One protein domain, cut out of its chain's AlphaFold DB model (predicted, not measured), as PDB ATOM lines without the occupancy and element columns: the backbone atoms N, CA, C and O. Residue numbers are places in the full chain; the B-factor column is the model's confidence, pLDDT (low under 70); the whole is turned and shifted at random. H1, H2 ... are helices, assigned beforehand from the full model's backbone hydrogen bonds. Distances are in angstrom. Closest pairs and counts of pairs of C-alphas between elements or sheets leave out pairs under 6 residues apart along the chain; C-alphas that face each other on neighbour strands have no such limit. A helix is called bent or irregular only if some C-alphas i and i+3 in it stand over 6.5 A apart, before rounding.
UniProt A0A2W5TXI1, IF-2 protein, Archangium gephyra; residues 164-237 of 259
ATOM      1  N   VAL A 164     278.165 195.798 336.165       84.88
ATOM      2  CA  VAL A 164     278.743 196.905 335.378       84.88
ATOM      3  C   VAL A 164     280.268 196.889 335.434       84.88
ATOM      4  O   VAL A 164     280.924 196.980 334.400       84.88
ATOM      5  N   ARG A 165     280.852 196.697 336.622       88.12
ATOM      6  CA  ARG A 165     282.313 196.617 336.766       88.12
ATOM      7  C   ARG A 165     282.923 195.431 336.023       88.12
ATOM      8  O   ARG A 165     284.023 195.564 335.496       88.12
ATOM      9  N   LEU A 166     282.242 194.285 335.985       87.81
ATOM     10  CA  LEU A 166     282.691 193.124 335.213       87.81
ATOM     11  C   LEU A 166     282.641 193.396 333.706       87.81
ATOM     12  O   LEU A 166     283.578 193.037 332.993       87.81
ATOM     13  N   ASP A 167     281.593 194.066 333.228       85.31
ATOM     14  CA  ASP A 167     281.474 194.460 331.823       85.31
ATOM     15  C   ASP A 167     282.536 195.492 331.411       85.31
ATOM     16  O   ASP A 167     283.138 195.365 330.340       85.31
ATOM     17  N   ASP A 168     282.827 196.468 332.271       88.12
ATOM     18  CA  ASP A 168     283.899 197.441 332.044       88.12
ATOM     19  C   ASP A 168     285.280 196.773 332.055       88.12
ATOM     20  O   ASP A 168     286.085 197.005 331.150       88.12
ATOM     21  N   ALA A 169     285.544 195.881 333.015       90.06
ATOM     22  CA  ALA A 169     286.784 195.109 333.059       90.06
ATOM     23  C   ALA A 169     286.961 194.250 331.797       90.06
ATOM     24  O   ALA A 169     288.057 194.179 331.242       90.06
ATOM     25  N   ARG A 170     285.881 193.642 331.287       89.69
ATOM     26  CA  ARG A 170     285.903 192.892 330.023       89.69
ATOM     27  C   ARG A 170     286.337 193.775 328.853       89.69
ATOM     28  O   ARG A 170     287.190 193.356 328.075       89.69
ATOM     29  N   ARG A 171     285.765 194.978 328.721       89.75
ATOM     30  CA  ARG A 171     286.132 195.931 327.656       89.75
ATOM     31  C   ARG A 171     287.601 196.342 327.758       89.75
ATOM     32  O   ARG A 171     288.320 196.252 326.770       89.75
ATOM     33  N   GLN A 172     288.064 196.681 328.961       92.69
ATOM     34  CA  GLN A 172     289.463 197.044 329.209       92.69
ATOM     35  C   GLN A 172     290.436 195.902 328.870       92.69
ATOM     36  O   GLN A 172     291.499 196.143 328.300       92.69
ATOM     37  N   LEU A 173     290.075 194.649 329.168       91.88
ATOM     38  CA  LEU A 173     290.880 193.478 328.802       91.88
ATOM     39  C   LEU A 173     290.908 193.236 327.283       91.88
ATOM     40  O   LEU A 173     291.960 192.898 326.741       91.88
ATOM     41  N   GLU A 174     289.781 193.416 326.586       90.31
ATOM     42  CA  GLU A 174     289.715 193.318 325.118       90.31
ATOM     43  C   GLU A 174     290.584 194.401 324.445       90.31
ATOM     44  O   GLU A 174     291.339 194.097 323.518       90.31
ATOM     45  N   GLU A 175     290.550 195.635 324.955       94.25
ATOM     46  CA  GLU A 175     291.402 196.741 324.498       94.25
ATOM     47  C   GLU A 175     292.890 196.478 324.766       94.25
ATOM     48  O   GLU A 175     293.723 196.652 323.872       94.25
ATOM     49  N   ALA A 176     293.239 195.993 325.962       92.88
ATOM     50  CA  ALA A 176     294.613 195.635 326.308       92.88
ATOM     51  C   ALA A 176     295.157 194.515 325.403       92.88
ATOM     52  O   ALA A 176     296.301 194.583 324.951       92.88
ATOM     53  N   LEU A 177     294.335 193.511 325.070       91.88
ATOM     54  CA  LEU A 177     294.710 192.478 324.102       91.88
ATOM     55  C   LEU A 177     294.931 193.049 322.700       91.88
ATOM     56  O   LEU A 177     295.872 192.636 322.024       91.88
ATOM     57  N   ALA A 178     294.091 193.984 322.251       92.50
ATOM     58  CA  ALA A 178     294.282 194.641 320.961       92.50
ATOM     59  C   ALA A 178     295.619 195.406 320.918       92.50
ATOM     60  O   ALA A 178     296.374 195.275 319.956       92.50
ATOM     61  N   GLN A 179     295.965 196.122 321.992       93.00
ATOM     62  CA  GLN A 179     297.249 196.820 322.111       93.00
ATOM     63  C   GLN A 179     298.442 195.854 322.157       93.00
ATOM     64  O   GLN A 179     299.457 196.100 321.502       93.00
ATOM     65  N   LEU A 180     298.322 194.727 322.870       89.88
ATOM     66  CA  LEU A 180     299.355 193.687 322.899       89.88
ATOM     67  C   LEU A 180     299.587 193.062 321.516       89.88
ATOM     68  O   LEU A 180     300.737 192.806 321.163       89.88
ATOM     69  N   LYS A 181     298.533 192.861 320.710       90.88
ATOM     70  CA  LYS A 181     298.650 192.372 319.321       90.88
ATOM     71  C   LYS A 181     299.423 193.344 318.442       90.88
ATOM     72  O   LYS A 181     300.386 192.938 317.797       90.88
ATOM     73  N   VAL A 182     299.095 194.634 318.513       92.56
ATOM     74  CA  VAL A 182     299.849 195.681 317.806       92.56
ATOM     75  C   VAL A 182     301.317 195.692 318.248       92.56
ATOM     76  O   VAL A 182     302.218 195.769 317.413       92.56
ATOM     77  N   ALA A 183     301.590 195.564 319.549       89.94
ATOM     78  CA  ALA A 183     302.955 195.522 320.071       89.94
ATOM     79  C   ALA A 183     303.732 194.268 319.621       89.94
ATOM     80  O   ALA A 183     304.919 194.374 319.307       89.94
ATOM     81  N   ALA A 184     303.077 193.108 319.542       89.38
ATOM     82  CA  ALA A 184     303.666 191.859 319.052       89.38
ATOM     83  C   ALA A 184     303.964 191.903 317.541       89.38
ATOM     84  O   ALA A 184     304.973 191.368 317.079       89.38
ATOM     85  N   GLU A 185     303.136 192.589 316.761       88.94
ATOM     86  CA  GLU A 185     303.378 192.798 315.330       88.94
ATOM     87  C   GLU A 185     304.466 193.869 315.093       88.94
ATOM     88  O   GLU A 185     305.262 193.774 314.151       88.94
ATOM     89  N   SER A 186     304.597 194.840 316.007       86.69
ATOM     90  CA  SER A 186     305.565 195.943 315.917       86.69
ATOM     91  C   SER A 186     307.030 195.495 315.929       86.69
ATOM     92  O   SER A 186     307.410 194.579 316.651       86.69
ATOM     93  N   GLY A 187     307.895 196.213 315.200       79.56
ATOM     94  CA  GLY A 187     309.361 196.044 315.157       79.56
ATOM     95  C   GLY A 187     310.127 196.280 316.465       79.56
ATOM     96  O   GLY A 187     311.351 196.379 316.428       79.56
ATOM     97  N   SER A 188     309.446 196.449 317.596       82.31
ATOM     98  CA  SER A 188     310.037 196.997 318.816       82.31
ATOM     99  C   SER A 188     310.747 195.952 319.687       82.31
ATOM    100  O   SER A 188     310.572 194.740 319.544       82.31
ATOM    101  N   LYS A 189     311.534 196.442 320.654       84.56
ATOM    102  CA  LYS A 189     312.233 195.620 321.657       84.56
ATOM    103  C   LYS A 189     311.273 194.801 322.535       84.56
ATOM    104  O   LYS A 189     311.680 193.780 323.077       84.56
ATOM    105  N   THR A 190     310.014 195.224 322.667       85.75
ATOM    106  CA  THR A 190     309.001 194.563 323.506       85.75
ATOM    107  C   THR A 190     308.200 193.496 322.763       85.75
ATOM    108  O   THR A 190     307.399 192.812 323.398       85.75
ATOM    109  N   ARG A 191     308.449 193.275 321.459       89.88
ATOM    110  CA  ARG A 191     307.777 192.249 320.642       89.88
ATOM    111  C   ARG A 191     307.766 190.878 321.315       89.88
ATOM    112  O   ARG A 191     306.704 190.300 321.503       89.88
ATOM    113  N   ALA A 192     308.940 190.363 321.683       86.56
ATOM    114  CA  ALA A 192     309.059 189.011 322.233       86.56
ATOM    115  C   ALA A 192     308.269 188.858 323.545       86.56
ATOM    116  O   ALA A 192     307.606 187.847 323.764       86.56
ATOM    117  N   GLN A 193     308.289 189.891 324.390       89.12
ATOM    118  CA  GLN A 193     307.562 189.908 325.656       89.12
ATOM    119  C   GLN A 193     306.043 190.025 325.445       89.12
ATOM    120  O   GLN A 193     305.284 189.322 326.108       89.12
ATOM    121  N   ALA A 194     305.603 190.842 324.482       86.00
ATOM    122  CA  ALA A 194     304.198 190.966 324.100       86.00
ATOM    123  C   ALA A 194     303.647 189.653 323.516       86.00
ATOM    124  O   ALA A 194     302.567 189.221 323.910       86.00
ATOM    125  N   SER A 195     304.406 188.969 322.652       86.81
ATOM    126  CA  SER A 195     304.021 187.663 322.098       86.81
ATOM    127  C   SER A 195     303.887 186.584 323.180       86.81
ATOM    128  O   SER A 195     302.933 185.809 323.149       86.81
ATOM    129  N   LEU A 196     304.800 186.546 324.160       90.38
ATOM    130  CA  LEU A 196     304.706 185.614 325.291       90.38
ATOM    131  C   LEU A 196     303.489 185.912 326.178       90.38
ATOM    132  O   LEU A 196     302.778 184.989 326.574       90.38
ATOM    133  N   MET A 197     303.217 187.190 326.457       88.81
ATOM    134  CA  MET A 197     302.031 187.593 327.218       88.81
ATOM    135  C   MET A 197     300.730 187.251 326.488       88.81
ATOM    136  O   MET A 197     299.804 186.751 327.124       88.81
ATOM    137  N   LEU A 198     300.660 187.457 325.170       89.50
ATOM    138  CA  LEU A 198     299.498 187.057 324.372       89.50
ATOM    139  C   LEU A 198     299.229 185.559 324.493       89.50
ATOM    140  O   LEU A 198     298.101 185.164 324.764       89.50
ATOM    141  N   LEU A 199     300.267 184.732 324.375       90.44
ATOM    142  CA  LEU A 199     300.122 183.277 324.416       90.44
ATOM    143  C   LEU A 199     299.601 182.776 325.776       90.44
ATOM    144  O   LEU A 199     298.830 181.820 325.824       90.44
ATOM    145  N   ALA A 200     299.971 183.447 326.871       89.56
ATOM    146  CA  ALA A 200     299.510 183.109 328.217       89.56
ATOM    147  C   ALA A 200     298.109 183.662 328.552       89.56
ATOM    148  O   ALA A 200     297.303 182.969 329.173       89.56
ATOM    149  N   VAL A 201     297.814 184.908 328.164       89.75
ATOM    150  CA  VAL A 201     296.649 185.668 328.663       89.75
ATOM    151  C   VAL A 201     295.460 185.641 327.695       89.75
ATOM    152  O   VAL A 201     294.310 185.609 328.139       89.75
ATOM    153  N   GLU A 202     295.699 185.596 326.380       88.44
ATOM    154  CA  GLU A 202     294.635 185.596 325.364       88.44
ATOM    155  C   GLU A 202     293.577 184.490 325.552       88.44
ATOM    156  O   GLU A 202     292.388 184.819 325.464       88.44
ATOM    157  N   PRO A 203     293.917 183.211 325.832       89.94
ATOM    158  CA  PRO A 203     292.890 182.184 326.018       89.94
ATOM    159  C   PRO A 203     292.027 182.449 327.259       89.94
ATOM    160  O   PRO A 203     290.810 182.299 327.195       89.94
ATOM    161  N   GLN A 204     292.621 182.908 328.363       88.25
ATOM    162  CA  GLN A 204     291.899 183.162 329.613       88.25
ATOM    163  C   GLN A 204     290.934 184.346 329.480       88.25
ATOM    164  O   GLN A 204     289.782 184.260 329.902       88.25
ATOM    165  N   VAL A 205     291.372 185.427 328.828       88.81
ATOM    166  CA  VAL A 205     290.530 186.607 328.583       88.81
ATOM    167  C   VAL A 205     289.393 186.292 327.611       88.81
ATOM    168  O   VAL A 205     288.275 186.753 327.830       88.81
ATOM    169  N   LYS A 206     289.628 185.478 326.571       87.56
ATOM    170  CA  LYS A 206     288.557 185.027 325.663       87.56
ATOM    171  C   LYS A 206     287.526 184.159 326.374       87.56
ATOM    172  O   LYS A 206     286.334 184.350 326.165       87.56
ATOM    173  N   LEU A 207     287.961 183.232 327.228       87.50
ATOM    174  CA  LEU A 207     287.039 182.424 328.025       87.50
ATOM    175  C   LEU A 207     286.190 183.316 328.934       87.50
ATOM    176  O   LEU A 207     284.965 183.234 328.889       87.50
ATOM    177  N   LEU A 208     286.821 184.227 329.675       85.19
ATOM    178  CA  LEU A 208     286.128 185.168 330.553       85.19
ATOM    179  C   LEU A 208     285.165 186.088 329.786       85.19
ATOM    180  O   LEU A 208     284.054 186.338 330.244       85.19
ATOM    181  N   SER A 209     285.536 186.568 328.597       83.62
ATOM    182  CA  SER A 209     284.640 187.406 327.800       83.62
ATOM    183  C   SER A 209     283.445 186.620 327.256       83.62
ATOM    184  O   SER A 209     282.334 187.148 327.243       83.62
ATOM    185  N   THR A 210     283.633 185.357 326.859       85.19
ATOM    186  CA  THR A 210     282.528 184.492 326.414       85.19
ATOM    187  C   THR A 210     281.579 184.120 327.545       85.19
ATOM    188  O   THR A 210     280.366 184.183 327.347       85.19
ATOM    189  N   THR A 211     282.095 183.803 328.736       84.75
ATOM    190  CA  THR A 211     281.249 183.504 329.895       84.75
ATOM    191  C   THR A 211     280.465 184.742 330.308       84.75
ATOM    192  O   THR A 211     279.245 184.663 330.392       84.75
ATOM    193  N   LEU A 212     281.107 185.908 330.438       79.56
ATOM    194  CA  LEU A 212     280.415 187.162 330.767       79.56
ATOM    195  C   LEU A 212     279.370 187.572 329.715       79.56
ATOM    196  O   LEU A 212     278.309 188.086 330.062       79.56
ATOM    197  N   ARG A 213     279.611 187.321 328.422       77.81
ATOM    198  CA  ARG A 213     278.585 187.535 327.384       77.81
ATOM    199  C   ARG A 213     277.402 186.575 327.540       77.81
ATOM    200  O   ARG A 213     276.260 186.993 327.394       77.81
ATOM    201  N   ALA A 214     277.651 185.308 327.865       76.00
ATOM    202  CA  ALA A 214     276.586 184.330 328.080       76.00
ATOM    203  C   ALA A 214     275.727 184.660 329.316       76.00
ATOM    204  O   ALA A 214     274.506 184.497 329.286       76.00
ATOM    205  N   THR A 215     276.342 185.170 330.386       69.44
ATOM    206  CA  THR A 215     275.626 185.561 331.610       69.44
ATOM    207  C   THR A 215     274.848 186.862 331.467       69.44
ATOM    208  O   THR A 215     273.800 187.008 332.081       69.44
ATOM    209  N   THR A 216     275.323 187.803 330.650       65.38
ATOM    210  CA  THR A 216     274.619 189.071 330.399       65.38
ATOM    211  C   THR A 216     273.444 188.927 329.429       65.38
ATOM    212  O   THR A 216     272.485 189.681 329.552       65.38
ATOM    213  N   MET A 217     273.491 187.966 328.497       57.03
ATOM    214  CA  MET A 217     272.417 187.699 327.521       57.03
ATOM    215  C   MET A 217     271.269 186.836 328.070       57.03
ATOM    216  O   MET A 217     270.236 186.702 327.418       57.03
ATOM    217  N   THR A 218     271.435 186.212 329.237       50.97
ATOM    218  CA  THR A 218     270.397 185.380 329.856       50.97
ATOM    219  C   THR A 218     269.702 186.172 330.957       50.97
ATOM    220  O   THR A 218     270.288 186.444 331.999       50.97
ATOM    221  N   ALA A 219     268.441 186.544 330.713       47.81
ATOM    222  CA  ALA A 219     267.593 187.291 331.653       47.81
ATOM    223  C   ALA A 219     267.453 186.607 333.034       47.81
ATOM    224  O   ALA A 219     267.188 187.268 334.030       47.81
ATOM    225  N   ASP A 220     267.732 185.302 333.111       46.97
ATOM    226  CA  ASP A 220     267.968 184.564 334.351       46.97
ATOM    227  C   ASP A 220     269.458 184.218 334.470       46.97
ATOM    228  O   ASP A 220     269.922 183.181 333.982       46.97
ATOM    229  N   GLY A 221     270.219 185.082 335.147       50.28
ATOM    230  CA  GLY A 221     271.668 184.931 335.321       50.28
ATOM    231  C   GLY A 221     272.112 183.595 335.943       50.28
ATOM    232  O   GLY A 221     273.270 183.216 335.796       50.28
ATOM    233  N   SER A 222     271.214 182.836 336.584       52.81
ATOM    234  CA  SER A 222     271.481 181.486 337.109       52.81
ATOM    235  C   SER A 222     271.472 180.398 336.026       52.81
ATOM    236  O   SER A 222     272.351 179.532 336.010       52.81
ATOM    237  N   SER A 223     270.524 180.462 335.088       51.06
ATOM    238  CA  SER A 223     270.337 179.448 334.044       51.06
ATOM    239  C   SER A 223     271.378 179.568 332.929       51.06
ATOM    240  O   SER A 223     271.810 178.559 332.369       51.06
ATOM    241  N   GLY A 224     271.824 180.789 332.617       53.41
ATOM    242  CA  GLY A 224     272.901 181.005 331.649       53.41
ATOM    243  C   GLY A 224     274.284 180.671 332.186       53.41
ATOM    244  O   GLY A 224     275.077 180.071 331.464       53.41
ATOM    245  N   LEU A 225     274.557 180.987 333.460       52.25
ATOM    246  CA  LEU A 225     275.797 180.585 334.130       52.25
ATOM    247  C   LEU A 225     275.959 179.065 334.120       52.25
ATOM    248  O   LEU A 225     277.006 178.579 333.702       52.25
ATOM    249  N   GLN A 226     274.925 178.319 334.525       56.53
ATOM    250  CA  GLN A 226     274.977 176.854 334.533       56.53
ATOM    251  C   GLN A 226     275.251 176.284 333.140       56.53
ATOM    252  O   GLN A 226     276.205 175.528 332.987       56.53
ATOM    253  N   LYS A 227     274.512 176.717 332.110       60.56
ATOM    254  CA  LYS A 227     274.718 176.241 330.731       60.56
ATOM    255  C   LYS A 227     276.084 176.620 330.147       60.56
ATOM    256  O   LYS A 227     276.641 175.860 329.363       60.56
ATOM    257  N   ALA A 228     276.629 177.783 330.507       59.47
ATOM    258  CA  ALA A 228     277.947 178.219 330.045       59.47
ATOM    259  C   ALA A 228     279.099 177.484 330.758       59.47
ATOM    260  O   ALA A 228     280.143 177.247 330.151       59.47
ATOM    261  N   LEU A 229     278.913 177.116 332.031       58.62
ATOM    262  CA  LEU A 229     279.904 176.408 332.851       58.62
ATOM    263  C   LEU A 229     279.881 174.885 332.643       58.62
ATOM    264  O   LEU A 229     280.895 174.229 332.862       58.62
ATOM    265  N   GLU A 230     278.762 174.315 332.199       66.69
ATOM    266  CA  GLU A 230     278.570 172.876 331.989       66.69
ATOM    267  C   GLU A 230     279.626 172.209 331.081       66.69
ATOM    268  O   GLU A 230     280.230 171.223 331.517       66.69
ATOM    269  N   PRO A 231     279.971 172.742 329.890       69.94
ATOM    270  CA  PRO A 231     281.026 172.145 329.068       69.94
ATOM    271  C   PRO A 231     282.420 172.248 329.713       69.94
ATOM    272  O   PRO A 231     283.253 171.364 329.520       69.94
ATOM    273  N   GLN A 232     282.686 173.289 330.512       62.62
ATOM    274  CA  GLN A 232     283.967 173.449 331.213       62.62
ATOM    275  C   GLN A 232     284.089 172.520 332.423       62.62
ATOM    276  O   GLN A 232     285.149 171.932 332.637       62.62
ATOM    277  N   LEU A 233     283.009 172.339 333.188       63.91
ATOM    278  CA  LEU A 233     282.961 171.376 334.287       63.91
ATOM    279  C   LEU A 233     283.136 169.948 333.771       63.91
ATOM    280  O   LEU A 233     283.879 169.180 334.376       63.91
ATOM    281  N   GLN A 234     282.541 169.616 332.623       67.88
ATOM    282  CA  GLN A 234     282.748 168.328 331.957       67.88
ATOM    283  C   GLN A 234     284.195 168.142 331.486       67.88
ATOM    284  O   GLN A 234     284.756 167.062 331.652       67.88
ATOM    285  N   GLN A 235     284.848 169.182 330.954       69.81
ATOM    286  CA  GLN A 235     286.271 169.105 330.601       69.81
ATOM    287  C   GLN A 235     287.173 168.897 331.826       69.81
ATOM    288  O   GLN A 235     288.087 168.075 331.773       69.81
ATOM    289  N   LEU A 236     286.894 169.577 332.943       64.50
ATOM    290  CA  LEU A 236     287.605 169.381 334.211       64.50
ATOM    291  C   LEU A 236     287.387 167.974 334.782       64.50
ATOM    292  O   LEU A 236     288.346 167.332 335.208       64.50
ATOM    293  N   PHE A 237     286.153 167.468 334.736       64.06
ATOM    294  CA  PHE A 237     285.825 166.108 335.163       64.06
ATOM    295  C   PHE A 237     286.511 165.049 334.300       64.06
ATOM    296  O   PHE A 237     287.046 164.085 334.837       64.06
TER     297      PHE A 237
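What this domain is: This is residues 164 to 237 of the 259 residues of the protein "IF-2 protein" of Archangium gephyra (UniProt A0A2W5TXI1). Three helices make a flat zigzag: H1 and the bent H2 lie as a long hairpin, and H3 turns back from H2's last residues to make a V with H2b. Residues 230 to 237 of H3 stick out. The printed part has 74 residues with helices H1, H2 and H3 in that order, no named strand: all helix. It is loose, radius of gyration of the C-alphas 15.4 A, spanning 47 by 31 by 14 A.

How they stand to each other: Start at H1, residues 164 to 185. H2, residues 191 to 216, was assigned as one helix by its hydrogen bonds but is bent, with C-alphas 200 and 203 7.0 A apart; its arms are H2a, 191 to 200, and H2b, 203 to 216. H1 touches H2a with residues 177 to 185 alone, closest C-alphas Ala 184 and Arg 191, 4.4 A, a hairpin at a steep tilt of 42 degrees. H2b touches H3, residues 221 to 237, closest C-alphas Thr 215 and Gly 224, 5.3 A, a hairpin at 32 degrees, only just shallow. Every O i to N i+4 pair is within hydrogen-bond range in H1, H2a and H2b, and 11 of 13 in H3.

Where its parts are: Find C-alpha 164 at (278.743, 196.905, 335.378); H1 runs 32.0 A from there. H3 ends at C-alpha 237, (285.825, 166.108, 335.163).

The domain as a whole: The printed part has no cut, both links are tight, and residues 215 to 237 have pLDDT under 70.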